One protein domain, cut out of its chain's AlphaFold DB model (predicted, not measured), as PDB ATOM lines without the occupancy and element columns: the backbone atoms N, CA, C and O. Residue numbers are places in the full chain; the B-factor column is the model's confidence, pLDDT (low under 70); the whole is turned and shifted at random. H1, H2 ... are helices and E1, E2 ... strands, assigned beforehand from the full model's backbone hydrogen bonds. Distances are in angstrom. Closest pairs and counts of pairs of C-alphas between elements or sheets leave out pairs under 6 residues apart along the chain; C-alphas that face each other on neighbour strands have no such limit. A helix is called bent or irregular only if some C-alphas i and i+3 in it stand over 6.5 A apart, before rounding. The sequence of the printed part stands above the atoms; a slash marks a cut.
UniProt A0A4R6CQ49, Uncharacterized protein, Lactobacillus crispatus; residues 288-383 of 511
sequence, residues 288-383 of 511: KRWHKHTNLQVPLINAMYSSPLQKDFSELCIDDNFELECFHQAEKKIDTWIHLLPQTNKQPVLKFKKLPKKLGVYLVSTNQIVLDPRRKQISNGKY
ATOM      1  N   LYS A 288      95.560  62.743 118.189       79.56
ATOM      2  CA  LYS A 288      96.909  62.571 118.781       79.56
ATOM      3  C   LYS A 288      97.907  63.621 118.280       79.56
ATOM      4  O   LYS A 288      98.786  64.054 119.011       79.56
ATOM      5  N   ARG A 289      97.759  64.044 117.020       76.81
ATOM      6  CA  ARG A 289      98.575  65.092 116.400       76.81
ATOM      7  C   ARG A 289      98.353  66.463 117.039       76.81
ATOM      8  O   ARG A 289      99.301  67.231 117.109       76.81
ATOM      9  N   TRP A 290      97.138  66.772 117.487       82.38
ATOM     10  CA  TRP A 290      96.855  68.033 118.167       82.38
ATOM     11  C   TRP A 290      97.629  68.152 119.480       82.38
ATOM     12  O   TRP A 290      98.232  69.187 119.735       82.38
ATOM     13  N   HIS A 291      97.685  67.071 120.254       80.94
ATOM     14  CA  HIS A 291      98.402  67.024 121.534       80.94
ATOM     15  C   HIS A 291      99.910  66.794 121.401       80.94
ATOM     16  O   HIS A 291     100.633  66.834 122.391       80.94
ATOM     17  N   LYS A 292     100.412  66.536 120.190       78.00
ATOM     18  CA  LYS A 292     101.849  66.422 119.964       78.00
ATOM     19  C   LYS A 292     102.456  67.825 119.948       78.00
ATOM     20  O   LYS A 292     102.124  68.620 119.070       78.00
ATOM     21  N   HIS A 293     103.355  68.083 120.888       73.31
ATOM     22  CA  HIS A 293     104.229  69.251 120.886       73.31
ATOM     23  C   HIS A 293     105.553  68.894 120.210       73.31
ATOM     24  O   HIS A 293     106.036  67.762 120.319       73.31
ATOM     25  N   THR A 294     106.130  69.837 119.472       76.69
ATOM     26  CA  THR A 294     107.493  69.691 118.945       76.69
ATOM     27  C   THR A 294     108.445  70.585 119.717       76.69
ATOM     28  O   THR A 294     108.075  71.709 120.042       76.69
ATOM     29  N   ASN A 295     109.686  70.138 119.906       84.12
ATOM     30  CA  ASN A 295     110.746  71.000 120.420       84.12
ATOM     31  C   ASN A 295     110.940  72.182 119.461       84.12
ATOM     32  O   ASN A 295     111.297  71.995 118.293       84.12
ATOM     33  N   LEU A 296     110.642  73.385 119.948       86.94
ATOM     34  CA  LEU A 296     110.755  74.614 119.173       86.94
ATOM     35  C   LEU A 296     112.223  75.023 119.065       86.94
ATOM     36  O   LEU A 296     112.998  74.877 120.010       86.94
ATOM     37  N   GLN A 297     112.607  75.561 117.911       90.12
ATOM     38  CA  GLN A 297     113.937  76.137 117.742       90.12
ATOM     39  C   GLN A 297     114.050  77.452 118.528       90.12
ATOM     40  O   GLN A 297     113.125  78.264 118.514       90.12
ATOM     41  N   VAL A 298     115.205  77.693 119.162       91.81
ATOM     42  CA  VAL A 298     115.476  78.908 119.960       91.81
ATOM     43  C   VAL A 298     115.143  80.211 119.211       91.81
ATOM     44  O   VAL A 298     114.489  81.063 119.810       91.81
ATOM     45  N   PRO A 299     115.481  80.383 117.913       93.88
ATOM     46  CA  PRO A 299     115.093  81.584 117.172       93.88
ATOM     47  C   PRO A 299     113.580  81.829 117.132       93.88
ATOM     48  O   PRO A 299     113.145  82.970 117.246       93.88
ATOM     49  N   LEU A 300     112.774  80.770 117.020       92.19
ATOM     50  CA  LEU A 300     111.316  80.868 116.962       92.19
ATOM     51  C   LEU A 300     110.716  81.216 118.332       92.19
ATOM     52  O   LEU A 300     109.780  82.006 118.411       92.19
ATOM     53  N   ILE A 301     111.294  80.673 119.410       91.50
ATOM     54  CA  ILE A 301     110.938  81.035 120.790       91.50
ATOM     55  C   ILE A 301     111.231  82.520 121.029       91.50
ATOM     56  O   ILE A 301     110.359  83.251 121.495       91.50
ATOM     57  N   ASN A 302     112.432  82.977 120.668       94.12
ATOM     58  CA  ASN A 302     112.826  84.374 120.830       94.12
ATOM     59  C   ASN A 302     111.905  85.308 120.036       94.12
ATOM     60  O   ASN A 302     111.432  86.293 120.594       94.12
ATOM     61  N   ALA A 303     111.591  84.960 118.783       94.06
ATOM     62  CA  ALA A 303     110.677  85.728 117.942       94.06
ATOM     63  C   ALA A 303     109.267  85.842 118.547       94.06
ATOM     64  O   ALA A 303     108.688  86.925 118.547       94.06
ATOM     65  N   MET A 304     108.738  84.756 119.122       94.06
ATOM     66  CA  MET A 304     107.450  84.762 119.823       94.06
ATOM     67  C   MET A 304     107.458  85.701 121.036       94.06
ATOM     68  O   MET A 304     106.504  86.455 121.230       94.06
ATOM     69  N   TYR A 305     108.520  85.674 121.850       93.50
ATOM     70  CA  TYR A 305     108.639  86.529 123.037       93.50
ATOM     71  C   TYR A 305     108.883  88.006 122.711       93.50
ATOM     72  O   TYR A 305     108.464  88.869 123.475       93.50
ATOM     73  N   SER A 306     109.514  88.309 121.574       94.81
ATOM     74  CA  SER A 306     109.707  89.683 121.093       94.81
ATOM     75  C   SER A 306     108.554  90.213 120.231       94.81
ATOM     76  O   SER A 306     108.628  91.344 119.754       94.81
ATOM     77  N   SER A 307     107.529  89.397 119.973       95.38
ATOM     78  CA  SER A 307     106.461  89.720 119.028       95.38
ATOM     79  C   SER A 307     105.621  90.916 119.495       95.38
ATOM     80  O   SER A 307     105.156  90.914 120.641       95.38
ATOM     81  N   PRO A 308     105.323  91.904 118.626       92.88
ATOM     82  CA  PRO A 308     104.402  92.987 118.966       92.88
ATOM     83  C   PRO A 308     102.981  92.481 119.241       92.88
ATOM     84  O   PRO A 308     102.253  93.133 119.984       92.88
ATOM     85  N   LEU A 309     102.609  91.306 118.718       94.12
ATOM     86  CA  LEU A 309     101.274  90.728 118.882       94.12
ATOM     87  C   LEU A 309     100.953  90.360 120.337       94.12
ATOM     88  O   LEU A 309      99.783  90.209 120.677       94.12
ATOM     89  N   GLN A 310     101.950  90.239 121.221       92.94
ATOM     90  CA  GLN A 310     101.706  89.913 122.632       92.94
ATOM     91  C   GLN A 310     100.796  90.914 123.355       92.94
ATOM     92  O   GLN A 310     100.174  90.555 124.348       92.94
ATOM     93  N   LYS A 311     100.710  92.159 122.875       91.00
ATOM     94  CA  LYS A 311      99.859  93.201 123.474       91.00
ATOM     95  C   LYS A 311      98.383  93.098 123.052       91.00
ATOM     96  O   LYS A 311      97.511  93.624 123.742       91.00
ATOM     97  N   ASP A 312      98.109  92.450 121.919       92.06
ATOM     98  CA  ASP A 312      96.783  92.434 121.283       92.06
ATOM     99  C   ASP A 312      96.013  91.124 121.545       92.06
ATOM    100  O   ASP A 312      94.804  91.043 121.319       92.06
ATOM    101  N   PHE A 313      96.702  90.098 122.053       94.69
ATOM    102  CA  PHE A 313      96.134  88.794 122.383       94.69
ATOM    103  C   PHE A 313      96.360  88.453 123.853       94.69
ATOM    104  O   PHE A 313      97.380  88.799 124.435       94.69
ATOM    105  N   SER A 314      95.435  87.683 124.432       94.38
ATOM    106  CA  SER A 314      95.559  87.219 125.824       94.38
ATOM    107  C   SER A 314      96.782  86.322 126.039       94.38
ATOM    108  O   SER A 314      97.332  86.260 127.134       94.38
ATOM    109  N   GLU A 315      97.187  85.615 124.986       95.75
ATOM    110  CA  GLU A 315      98.373  84.777 124.944       95.75
ATOM    111  C   GLU A 315      98.759  84.544 123.476       95.75
ATOM    112  O   GLU A 315      97.887  84.397 122.610       95.75
ATOM    113  N   LEU A 316     100.064  84.481 123.208       95.75
ATOM    114  CA  LEU A 316     100.635  84.099 121.921       95.75
ATOM    115  C   LEU A 316     101.371  82.763 122.073       95.75
ATOM    116  O   LEU A 316     102.338  82.672 122.826       95.75
ATOM    117  N   CYS A 317     100.933  81.732 121.350       92.56
ATOM    118  CA  CYS A 317     101.511  80.389 121.429       92.56
ATOM    119  C   CYS A 317     102.035  79.905 120.074       92.56
ATOM    120  O   CYS A 317     101.366  80.044 119.046       92.56
ATOM    121  N   ILE A 318     103.163  79.197 120.086       92.50
ATOM    122  CA  ILE A 318     103.654  78.400 118.956       92.50
ATOM    123  C   ILE A 318     103.754  76.946 119.416       92.50
ATOM    124  O   ILE A 318     104.507  76.625 120.325       92.50
ATOM    125  N   ASP A 319     102.978  76.056 118.802       89.38
ATOM    126  CA  ASP A 319     102.881  74.651 119.229       89.38
ATOM    127  C   ASP A 319     103.788  73.703 118.438       89.38
ATOM    128  O   ASP A 319     104.150  72.621 118.906       89.38
ATOM    129  N   ASP A 320     104.076  74.088 117.198       89.38
ATOM    130  CA  ASP A 320     104.831  73.302 116.238       89.38
ATOM    131  C   ASP A 320     106.036  74.106 115.748       89.38
ATOM    132  O   ASP A 320     105.988  75.325 115.642       89.38
ATOM    133  N   ASN A 321     107.114  73.422 115.382       87.56
ATOM    134  CA  ASN A 321     108.269  74.074 114.789       87.56
ATOM    135  C   ASN A 321     107.976  74.435 113.323       87.56
ATOM    136  O   ASN A 321     107.512  73.585 112.546       87.56
ATOM    137  N   PHE A 322     108.282  75.668 112.931       88.88
ATOM    138  CA  PHE A 322     108.109  76.200 111.578       88.88
ATOM    139  C   PHE A 322     109.390  76.890 111.114       88.88
ATOM    140  O   PHE A 322     110.282  77.157 111.914       88.88
ATOM    141  N   GLU A 323     109.467  77.202 109.824       91.25
ATOM    142  CA  GLU A 323     110.476  78.137 109.331       91.25
ATOM    143  C   GLU A 323     110.214  79.524 109.931       91.25
ATOM    144  O   GLU A 323     109.077  80.003 109.917       91.25
ATOM    145  N   LEU A 324     111.263  80.162 110.457       92.25
ATOM    146  CA  LEU A 324     111.175  81.466 111.123       92.25
ATOM    147  C   LEU A 324     110.558  82.540 110.213       92.25
ATOM    148  O   LEU A 324     109.758  83.357 110.658       92.25
ATOM    149  N   GLU A 325     110.877  82.492 108.921       91.50
ATOM    150  CA  GLU A 325     110.336  83.420 107.930       91.50
ATOM    151  C   GLU A 325     108.808  83.313 107.805       91.50
ATOM    152  O   GLU A 325     108.123  84.333 107.748       91.50
ATOM    153  N   CYS A 326     108.251  82.096 107.854       90.94
ATOM    154  CA  CYS A 326     106.801  81.892 107.820       90.94
ATOM    155  C   CYS A 326     106.110  82.549 109.025       90.94
ATOM    156  O   CYS A 326     105.017  83.097 108.883       90.94
ATOM    157  N   PHE A 327     106.735  82.505 110.208       93.31
ATOM    158  CA  PHE A 327     106.208  83.174 111.399       93.31
ATOM    159  C   PHE A 327     106.207  84.695 111.225       93.31
ATOM    160  O   PHE A 327     105.154  85.304 111.375       93.31
ATOM    161  N   HIS A 328     107.327  85.303 110.826       93.12
ATOM    162  CA  HIS A 328     107.404  86.760 110.654       93.12
ATOM    163  C   HIS A 328     106.481  87.292 109.551       93.12
ATOM    164  O   HIS A 328     105.889  88.363 109.689       93.12
ATOM    165  N   GLN A 329     106.310  86.543 108.459       90.06
ATOM    166  CA  GLN A 329     105.345  86.898 107.417       90.06
ATOM    167  C   GLN A 329     103.906  86.879 107.956       90.06
ATOM    168  O   GLN A 329     103.129  87.794 107.670       90.06
ATOM    169  N   ALA A 330     103.551  85.865 108.752       91.50
ATOM    170  CA  ALA A 330     102.239  85.784 109.385       91.50
ATOM    171  C   ALA A 330     102.034  86.894 110.427       91.50
ATOM    172  O   ALA A 330     100.997  87.554 110.414       91.50
ATOM    173  N   GLU A 331     103.033  87.133 111.274       93.75
ATOM    174  CA  GLU A 331     103.056  88.179 112.296       93.75
ATOM    175  C   GLU A 331     102.780  89.554 111.691       93.75
ATOM    176  O   GLU A 331     101.828  90.217 112.092       93.75
ATOM    177  N   LYS A 332     103.528  89.934 110.649       89.94
ATOM    178  CA  LYS A 332     103.358  91.220 109.964       89.94
ATOM    179  C   LYS A 332     101.940  91.412 109.415       89.94
ATOM    180  O   LYS A 332     101.371  92.498 109.519       89.94
ATOM    181  N   LYS A 333     101.365  90.364 108.818       87.62
ATOM    182  CA  LYS A 333      99.997  90.406 108.274       87.62
ATOM    183  C   LYS A 333      98.952  90.573 109.371       87.62
ATOM    184  O   LYS A 333      98.002  91.331 109.196       87.62
ATOM    185  N   ILE A 334      99.115  89.858 110.481       92.12
ATOM    186  CA  ILE A 334      98.193  89.927 111.616       92.12
ATOM    187  C   ILE A 334      98.288  91.297 112.289       92.12
ATOM    188  O   ILE A 334      97.249  91.898 112.535       92.12
ATOM    189  N   ASP A 335      99.500  91.815 112.500       90.56
ATOM    190  CA  ASP A 335      99.764  93.133 113.098       90.56
ATOM    191  C   ASP A 335      99.091  94.264 112.300       90.56
ATOM    192  O   ASP A 335      98.460  95.162 112.856       90.56
ATOM    193  N   THR A 336      99.102  94.149 110.968       85.31
ATOM    194  CA  THR A 336      98.423  95.103 110.078       85.31
ATOM    195  C   THR A 336      96.904  95.085 110.279       85.31
ATOM    196  O   THR A 336      96.270  96.137 110.360       85.31
ATOM    197  N   TRP A 337      96.299  93.899 110.381       87.38
ATOM    198  CA  TRP A 337      94.852  93.773 110.544       87.38
ATOM    199  C   TRP A 337      94.373  94.094 111.956       87.38
ATOM    200  O   TRP A 337      93.344  94.747 112.109       87.38
ATOM    201  N   ILE A 338      95.078  93.639 112.992       89.38
ATOM    202  CA  ILE A 338      94.600  93.748 114.375       89.38
ATOM    203  C   ILE A 338      94.462  95.207 114.819       89.38
ATOM    204  O   ILE A 338      93.519  95.536 115.528       89.38
ATOM    205  N   HIS A 339      95.317  96.101 114.322       85.44
ATOM    206  CA  HIS A 339      95.227  97.537 114.596       85.44
ATOM    207  C   HIS A 339      94.049  98.239 113.910       85.44
ATOM    208  O   HIS A 339      93.650  99.317 114.349       85.44
ATOM    209  N   LEU A 340      93.478  97.627 112.872       85.38
ATOM    210  CA  LEU A 340      92.268  98.110 112.211       85.38
ATOM    211  C   LEU A 340      91.000  97.471 112.792       85.38
ATOM    212  O   LEU A 340      89.944  98.091 112.796       85.38
ATOM    213  N   LEU A 341      91.073  96.220 113.246       90.06
ATOM    214  CA  LEU A 341      89.903  95.453 113.665       90.06
ATOM    215  C   LEU A 341      89.289  95.973 114.980       90.06
ATOM    216  O   LEU A 341      90.011  96.448 115.861       90.06
ATOM    217  N   PRO A 342      87.959  95.824 115.165       90.38
ATOM    218  CA  PRO A 342      87.300  96.159 116.420       90.38
ATOM    219  C   PRO A 342      87.928  95.419 117.602       90.38
ATOM    220  O   PRO A 342      88.060  94.192 117.587       90.38
ATOM    221  N   GLN A 343      88.272  96.173 118.640       87.38
ATOM    222  CA  GLN A 343      88.791  95.636 119.893       87.38
ATOM    223  C   GLN A 343      87.639  95.304 120.842       87.38
ATOM    224  O   GLN A 343      86.581  95.934 120.796       87.38
ATOM    225  N   THR A 344      87.827  94.305 121.701       85.56
ATOM    226  CA  THR A 344      86.827  93.921 122.707       85.56
ATOM    227  C   THR A 344      87.474  93.790 124.083       85.56
ATOM    228  O   THR A 344      88.689  93.661 124.189       85.56
ATOM    229  N   ASN A 345      86.667  93.777 125.146       84.00
ATOM    230  CA  ASN A 345      87.170  93.627 126.520       84.00
ATOM    231  C   ASN A 345      87.832  92.266 126.781       84.00
ATOM    232  O   ASN A 345      88.584  92.114 127.739       84.00
ATOM    233  N   LYS A 346      87.511  91.257 125.966       87.44
ATOM    234  CA  LYS A 346      88.175  89.957 125.984       87.44
ATOM    235  C   LYS A 346      89.132  89.899 124.805       87.44
ATOM    236  O   LYS A 346      88.828  90.411 123.737       87.44
ATOM    237  N   GLN A 347      90.264  89.241 124.976       91.19
ATOM    238  CA  GLN A 347      91.184  88.967 123.878       91.19
ATOM    239  C   GLN A 347      91.225  87.455 123.636       91.19
ATOM    240  O   GLN A 347      91.129  86.687 124.601       91.19
ATOM    241  N   PRO A 348      91.327  86.992 122.381       94.38
ATOM    242  CA  PRO A 348      91.524  85.580 122.105       94.38
ATOM    243  C   PRO A 348      92.975  85.179 122.394       94.38
ATOM    244  O   PRO A 348      93.862  86.025 122.530       94.38
ATOM    245  N   VAL A 349      93.227  83.876 122.494       95.88
ATOM    246  CA  VAL A 349      94.587  83.325 122.387       95.88
ATOM    247  C   VAL A 349      94.914  83.182 120.904       95.88
ATOM    248  O   VAL A 349      94.139  82.556 120.172       95.88
ATOM    249  N   LEU A 350      96.053  83.711 120.459       97.25
ATOM    250  CA  LEU A 350      96.566  83.466 119.113       97.25
ATOM    251  C   LEU A 350      97.553  82.304 119.151       97.25
ATOM    252  O   LEU A 350      98.548  82.329 119.871       97.25
ATOM    253  N   LYS A 351      97.286  81.273 118.354       94.88
ATOM    254  CA  LYS A 351      98.058  80.035 118.375       94.88
ATOM    255  C   LYS A 351      98.499  79.617 116.979       94.88
ATOM    256  O   LYS A 351      97.674  79.390 116.098       94.88
ATOM    257  N   PHE A 352      99.797  79.414 116.790       94.25
ATOM    258  CA  PHE A 352     100.352  78.873 115.554       94.25
ATOM    259  C   PHE A 352     100.542  77.360 115.654       94.25
ATOM    260  O   PHE A 352     101.282  76.865 116.509       94.25
ATOM    261  N   LYS A 353      99.867  76.608 114.775       92.19
ATOM    262  CA  LYS A 353      99.890  75.136 114.772       92.19
ATOM    263  C   LYS A 353      99.748  74.549 113.365       92.19
ATOM    264  O   LYS A 353      99.007  75.059 112.528       92.19
ATOM    265  N   LYS A 354     100.418  73.424 113.098       90.00
ATOM    266  CA  LYS A 354     100.307  72.669 111.842       90.00
ATOM    267  C   LYS A 354      98.945  71.990 111.746       90.00
ATOM    268  O   LYS A 354      98.746  70.870 112.224       90.00
ATOM    269  N   LEU A 355      98.026  72.615 111.029       88.81
ATOM    270  CA  LEU A 355      96.711  72.062 110.731       88.81
ATOM    271  C   LEU A 355      96.793  71.066 109.552       88.81
ATOM    272  O   LEU A 355      97.581  71.254 108.623       88.81
ATOM    273  N   PRO A 356      96.000  69.982 109.530       81.12
ATOM    274  CA  PRO A 356      96.072  68.994 108.451       81.12
ATOM    275  C   PRO A 356      95.425  69.488 107.149       81.12
ATOM    276  O   PRO A 356      96.065  69.449 106.106       81.12
ATOM    277  N   LYS A 357      94.175  69.965 107.210       80.50
ATOM    278  CA  LYS A 357      93.370  70.351 106.030       80.50
ATOM    279  C   LYS A 357      92.926  71.816 106.014       80.50
ATOM    280  O   LYS A 357      92.453  72.290 104.994       80.50
ATOM    281  N   LYS A 358      93.027  72.504 107.153       84.38
ATOM    282  CA  LYS A 358      92.618  73.902 107.318       84.38
ATOM    283  C   LYS A 358      93.828  74.829 107.364       84.38
ATOM    284  O   LYS A 358      94.946  74.367 107.598       84.38
ATOM    285  N   LEU A 359      93.582  76.110 107.136       89.06
ATOM    286  CA  LEU A 359      94.561  77.192 107.225       89.06
ATOM    287  C   LEU A 359      94.374  78.031 108.496       89.06
ATOM    288  O   LEU A 359      95.365  78.394 109.118       89.06
ATOM    289  N   GLY A 360      93.124  78.199 108.925       92.19
ATOM    290  CA  GLY A 360      92.738  78.773 110.207       92.19
ATOM    291  C   GLY A 360      91.555  78.028 110.824       92.19
ATOM    292  O   GLY A 360      90.862  77.253 110.146       92.19
ATOM    293  N   VAL A 361      91.389  78.188 112.135       93.75
ATOM    294  CA  VAL A 361      90.181  77.808 112.869       93.75
ATOM    295  C   VAL A 361      90.045  78.620 114.156       93.75
ATOM    296  O   VAL A 361      90.990  78.710 114.940       93.75
ATOM    297  N   TYR A 362      88.850  79.130 114.417       94.31
ATOM    298  CA  TYR A 362      88.447  79.644 115.716       94.31
ATOM    299  C   TYR A 362      87.765  78.558 116.559       94.31
ATOM    300  O   TYR A 362      86.840  77.873 116.113       94.31
ATOM    301  N   LEU A 363      88.227  78.388 117.797       91.06
ATOM    302  CA  LEU A 363      87.697  77.431 118.767       91.06
ATOM    303  C   LEU A 363      86.969  78.174 119.889       91.06
ATOM    304  O   LEU A 363      87.600  78.663 120.826       91.06
ATOM    305  N   VAL A 364      85.635  78.196 119.812       87.00
ATOM    306  CA  VAL A 364      84.750  78.893 120.766       87.00
ATOM    307  C   VAL A 364      84.980  78.425 122.207       87.00
ATOM    308  O   VAL A 364      85.094  79.245 123.111       87.00
ATOM    309  N   SER A 365      85.100  77.109 122.426       81.25
ATOM    310  CA  SER A 365      85.202  76.508 123.767       81.25
ATOM    311  C   SER A 365      86.439  76.939 124.555       81.25
ATOM    312  O   SER A 365      86.433  76.882 125.781       81.25
ATOM    313  N   THR A 366      87.497  77.351 123.861       85.69
ATOM    314  CA  THR A 366      88.780  77.750 124.451       85.69
ATOM    315  C   THR A 366      89.164  79.189 124.106       85.69
ATOM    316  O   THR A 366      90.251  79.615 124.481       85.69
ATOM    317  N   ASN A 367      88.309  79.919 123.379       90.81
ATOM    318  CA  ASN A 367      88.565  81.269 122.871       90.81
ATOM    319  C   ASN A 367      89.926  81.392 122.147       90.81
ATOM    320  O   ASN A 367      90.744  82.254 122.471       90.81
ATOM    321  N   GLN A 368      90.200  80.484 121.200       93.94
ATOM    322  CA  GLN A 368      91.492  80.424 120.493       93.94
ATOM    323  C   GLN A 368      91.326  80.638 118.995       93.94
ATOM    324  O   GLN A 368      90.528  79.947 118.362       93.94
ATOM    325  N   ILE A 369      92.143  81.517 118.425       96.50
ATOM    326  CA  ILE A 369      92.375  81.608 116.984       96.50
ATOM    327  C   ILE A 369      93.619  80.778 116.676       96.50
ATOM    328  O   ILE A 369      94.711  81.080 117.156       96.50
ATOM    329  N   VAL A 370      93.457  79.716 115.889       95.38
ATOM    330  CA  VAL A 370      94.543  78.798 115.541       95.38
ATOM    331  C   VAL A 370      94.854  78.899 114.057       95.38
ATOM    332  O   VAL A 370      94.010  78.563 113.229       95.38
ATOM    333  N   LEU A 371      96.072  79.314 113.719       95.31
ATOM    334  CA  LEU A 371      96.520  79.517 112.341       95.31
ATOM    335  C   LEU A 371      97.668  78.572 111.989       95.31
ATOM    336  O   LEU A 371      98.552  78.303 112.804       95.31
ATOM    337  N   ASP A 372      97.684  78.090 110.750       93.06
ATOM    338  CA  ASP A 372      98.849  77.416 110.182       93.06
ATOM    339  C   ASP A 372      99.667  78.421 109.363       93.06
ATOM    340  O   ASP A 372      99.233  78.804 108.276       93.06
ATOM    341  N   PRO A 373     100.849  78.850 109.837       90.62
ATOM    342  CA  PRO A 373     101.621  79.892 109.165       90.62
ATOM    343  C   PRO A 373     102.224  79.415 107.835       90.62
ATOM    344  O   PRO A 373     102.732  80.221 107.063       90.62
ATOM    345  N   ARG A 374     102.179  78.109 107.536       88.62
ATOM    346  CA  ARG A 374     102.740  77.560 106.299       88.62
ATOM    347  C   ARG A 374     101.839  77.857 105.112       88.62
ATOM    348  O   ARG A 374     100.617  77.715 105.179       88.62
ATOM    349  N   ARG A 375     102.474  78.107 103.975       84.38
ATOM    350  CA  ARG A 375     101.804  78.120 102.681       84.38
ATOM    351  C   ARG A 375     101.351  76.704 102.313       84.38
ATOM    352  O   ARG A 375     102.156  75.770 102.312       84.38
ATOM    353  N   LYS A 376     100.068  76.522 102.003       82.00
ATOM    354  CA  LYS A 376      99.500  75.235 101.579       82.00
ATOM    355  C   LYS A 376      98.844  75.342 100.230       82.00
ATOM    356  O   LYS A 376      98.197  76.336  99.919       82.00
ATOM    357  N   GLN A 377      98.947  74.261  99.475       76.38
ATOM    358  CA  GLN A 377      98.156  74.092  98.276       76.38
ATOM    359  C   GLN A 377      96.696  73.813  98.662       76.38
ATOM    360  O   GLN A 377      96.415  72.903  99.446       76.38
ATOM    361  N   ILE A 378      95.780  74.606  98.122       69.88
ATOM    362  CA  ILE A 378      94.334  74.414  98.217       69.88
ATOM    363  C   ILE A 378      93.791  73.815  96.910       69.88
ATOM    364  O   ILE A 378      94.526  73.613  95.935       69.88
ATOM    365  N   SER A 379      92.492  73.514  96.886       57.22
ATOM    366  CA  SER A 379      91.763  73.057  95.699       57.22
ATOM    367  C   SER A 379      92.108  73.923  94.478       57.22
ATOM    368  O   SER A 379      92.152  75.147  94.578       57.22
ATOM    369  N   ASN A 380      92.329  73.296  93.317       57.94
ATOM    370  CA  ASN A 380      92.686  73.943  92.040       57.94
ATOM    371  C   ASN A 380      94.144  74.427  91.918       57.94
ATOM    372  O   ASN A 380      94.443  75.288  91.092       57.94
ATOM    373  N   GLY A 381      95.064  73.885  92.723       60.75
ATOM    374  CA  GLY A 381      96.505  74.110  92.564       60.75
ATOM    375  C   GLY A 381      97.006  75.479  93.036       60.75
ATOM    376  O   GLY A 381      98.194  75.771  92.901       60.75
ATOM    377  N   LYS A 382      96.122  76.300  93.613       68.19
ATOM    378  CA  LYS A 382      96.463  77.584  94.232       68.19
ATOM    379  C   LYS A 382      97.124  77.360  95.588       68.19
ATOM    380  O   LYS A 382      96.867  76.356  96.244       68.19
ATOM    381  N   TYR A 383      97.956  78.304  96.012       73.00
ATOM    382  CA  TYR A 383      98.614  78.267  97.312       73.00
ATOM    383  C   TYR A 383      98.142  79.420  98.187       73.00
ATOM    384  O   TYR A 383      98.274  80.575  97.788       73.00
TER     385      TYR A 383
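What this domain is: This is residues 288 to 383 of the 511 residues of an uncharacterized protein of Lactobacillus crispatus (UniProt A0A4R6CQ49). A small sheet of four short strands has helices gathered on one side. The long helix H3 passes that side at a little distance, while the shorter H1 and H2 lie near the sheet's edge strand E1, and E5 with the last residues lies away from the sheet. The printed part has 96 residues with three named helices and five named strands, in the order H1, H2, E1, H3, E2, E3, E4, E5; under half of the residues are in these elements, and the class is mixed, helices and strands. The sheet runs E1, E2, E4, E3 and is mixed. The whole is compact, with a radius of gyration of the C-alphas of 13.6 A, and spans 37 by 33 by 27 A.

Where its parts are: Residues 288 to 297 come before H1, residues 298 to 305, 10.7 A long, whose C-alpha 298 is at (115.476, 78.908, 119.960). H2 is residues 308 to 311, 6.4 A, and is neither bent nor irregular, but only just. E1 is residues 315 to 318, 10.2 A. H3, residues 324 to 338, is 20.9 A long, from C-alpha 324 at (111.175, 81.466, 111.123). E2 is residues 349 to 352, 10.0 A; E3 residues 360 to 363, 10.0 A; E4 residues 368 to 371, 9.6 A. E5, residues 375 to 377, is 7.0 A and ends at C-alpha 377, (98.156, 74.092, 98.276).

How they stand to each other: E1 and E2 are parallel at 12 degrees, with N 352 and O 317 2.8 A apart, within hydrogen-bond range. E1, H3 and E2 form a strand-helix-strand unit, two parallel neighbour strands with a helix between, and its crossover is left-handed. E2 and E4 are parallel at 22 degrees, with N 351 and O 369 at 2.8 A. E3 and E4 are an antiparallel hairpin at 166 degrees, with N 370 and O 361 at 2.8 A. E5 pairs with no named strand. H1 only grazes the sheet, with residues 300 to 305, and H2 only grazes it, with residues 309 to 310. H3 is only just not on it, with 4 pairs of C-alphas within 10 A. H1 and H3 only just touch, with 3 pairs of C-alphas within 8 A, through residues 324 to 327 of H3 alone; their closest C-alphas, Leu 300 and Leu 324, are 5.9 A apart, and they run the same way at a shallow tilt of 9 degrees. H2 touches H3 at its residues 331 to 335 alone, the closest C-alphas being Leu 309 and Asp 335, 6.4 A. In H1 and H3 every O i to N i+4 pair is within hydrogen-bond range; H2 is too short for such a pair.

The domain as a whole: The two C-alphas farthest apart, those of Asn 345 and Gly 381, are 40.3 A apart. The printed part has no cut and no long link. The mean pLDDT of the printed part is 88.0, and residues 378 to 382 are under 70.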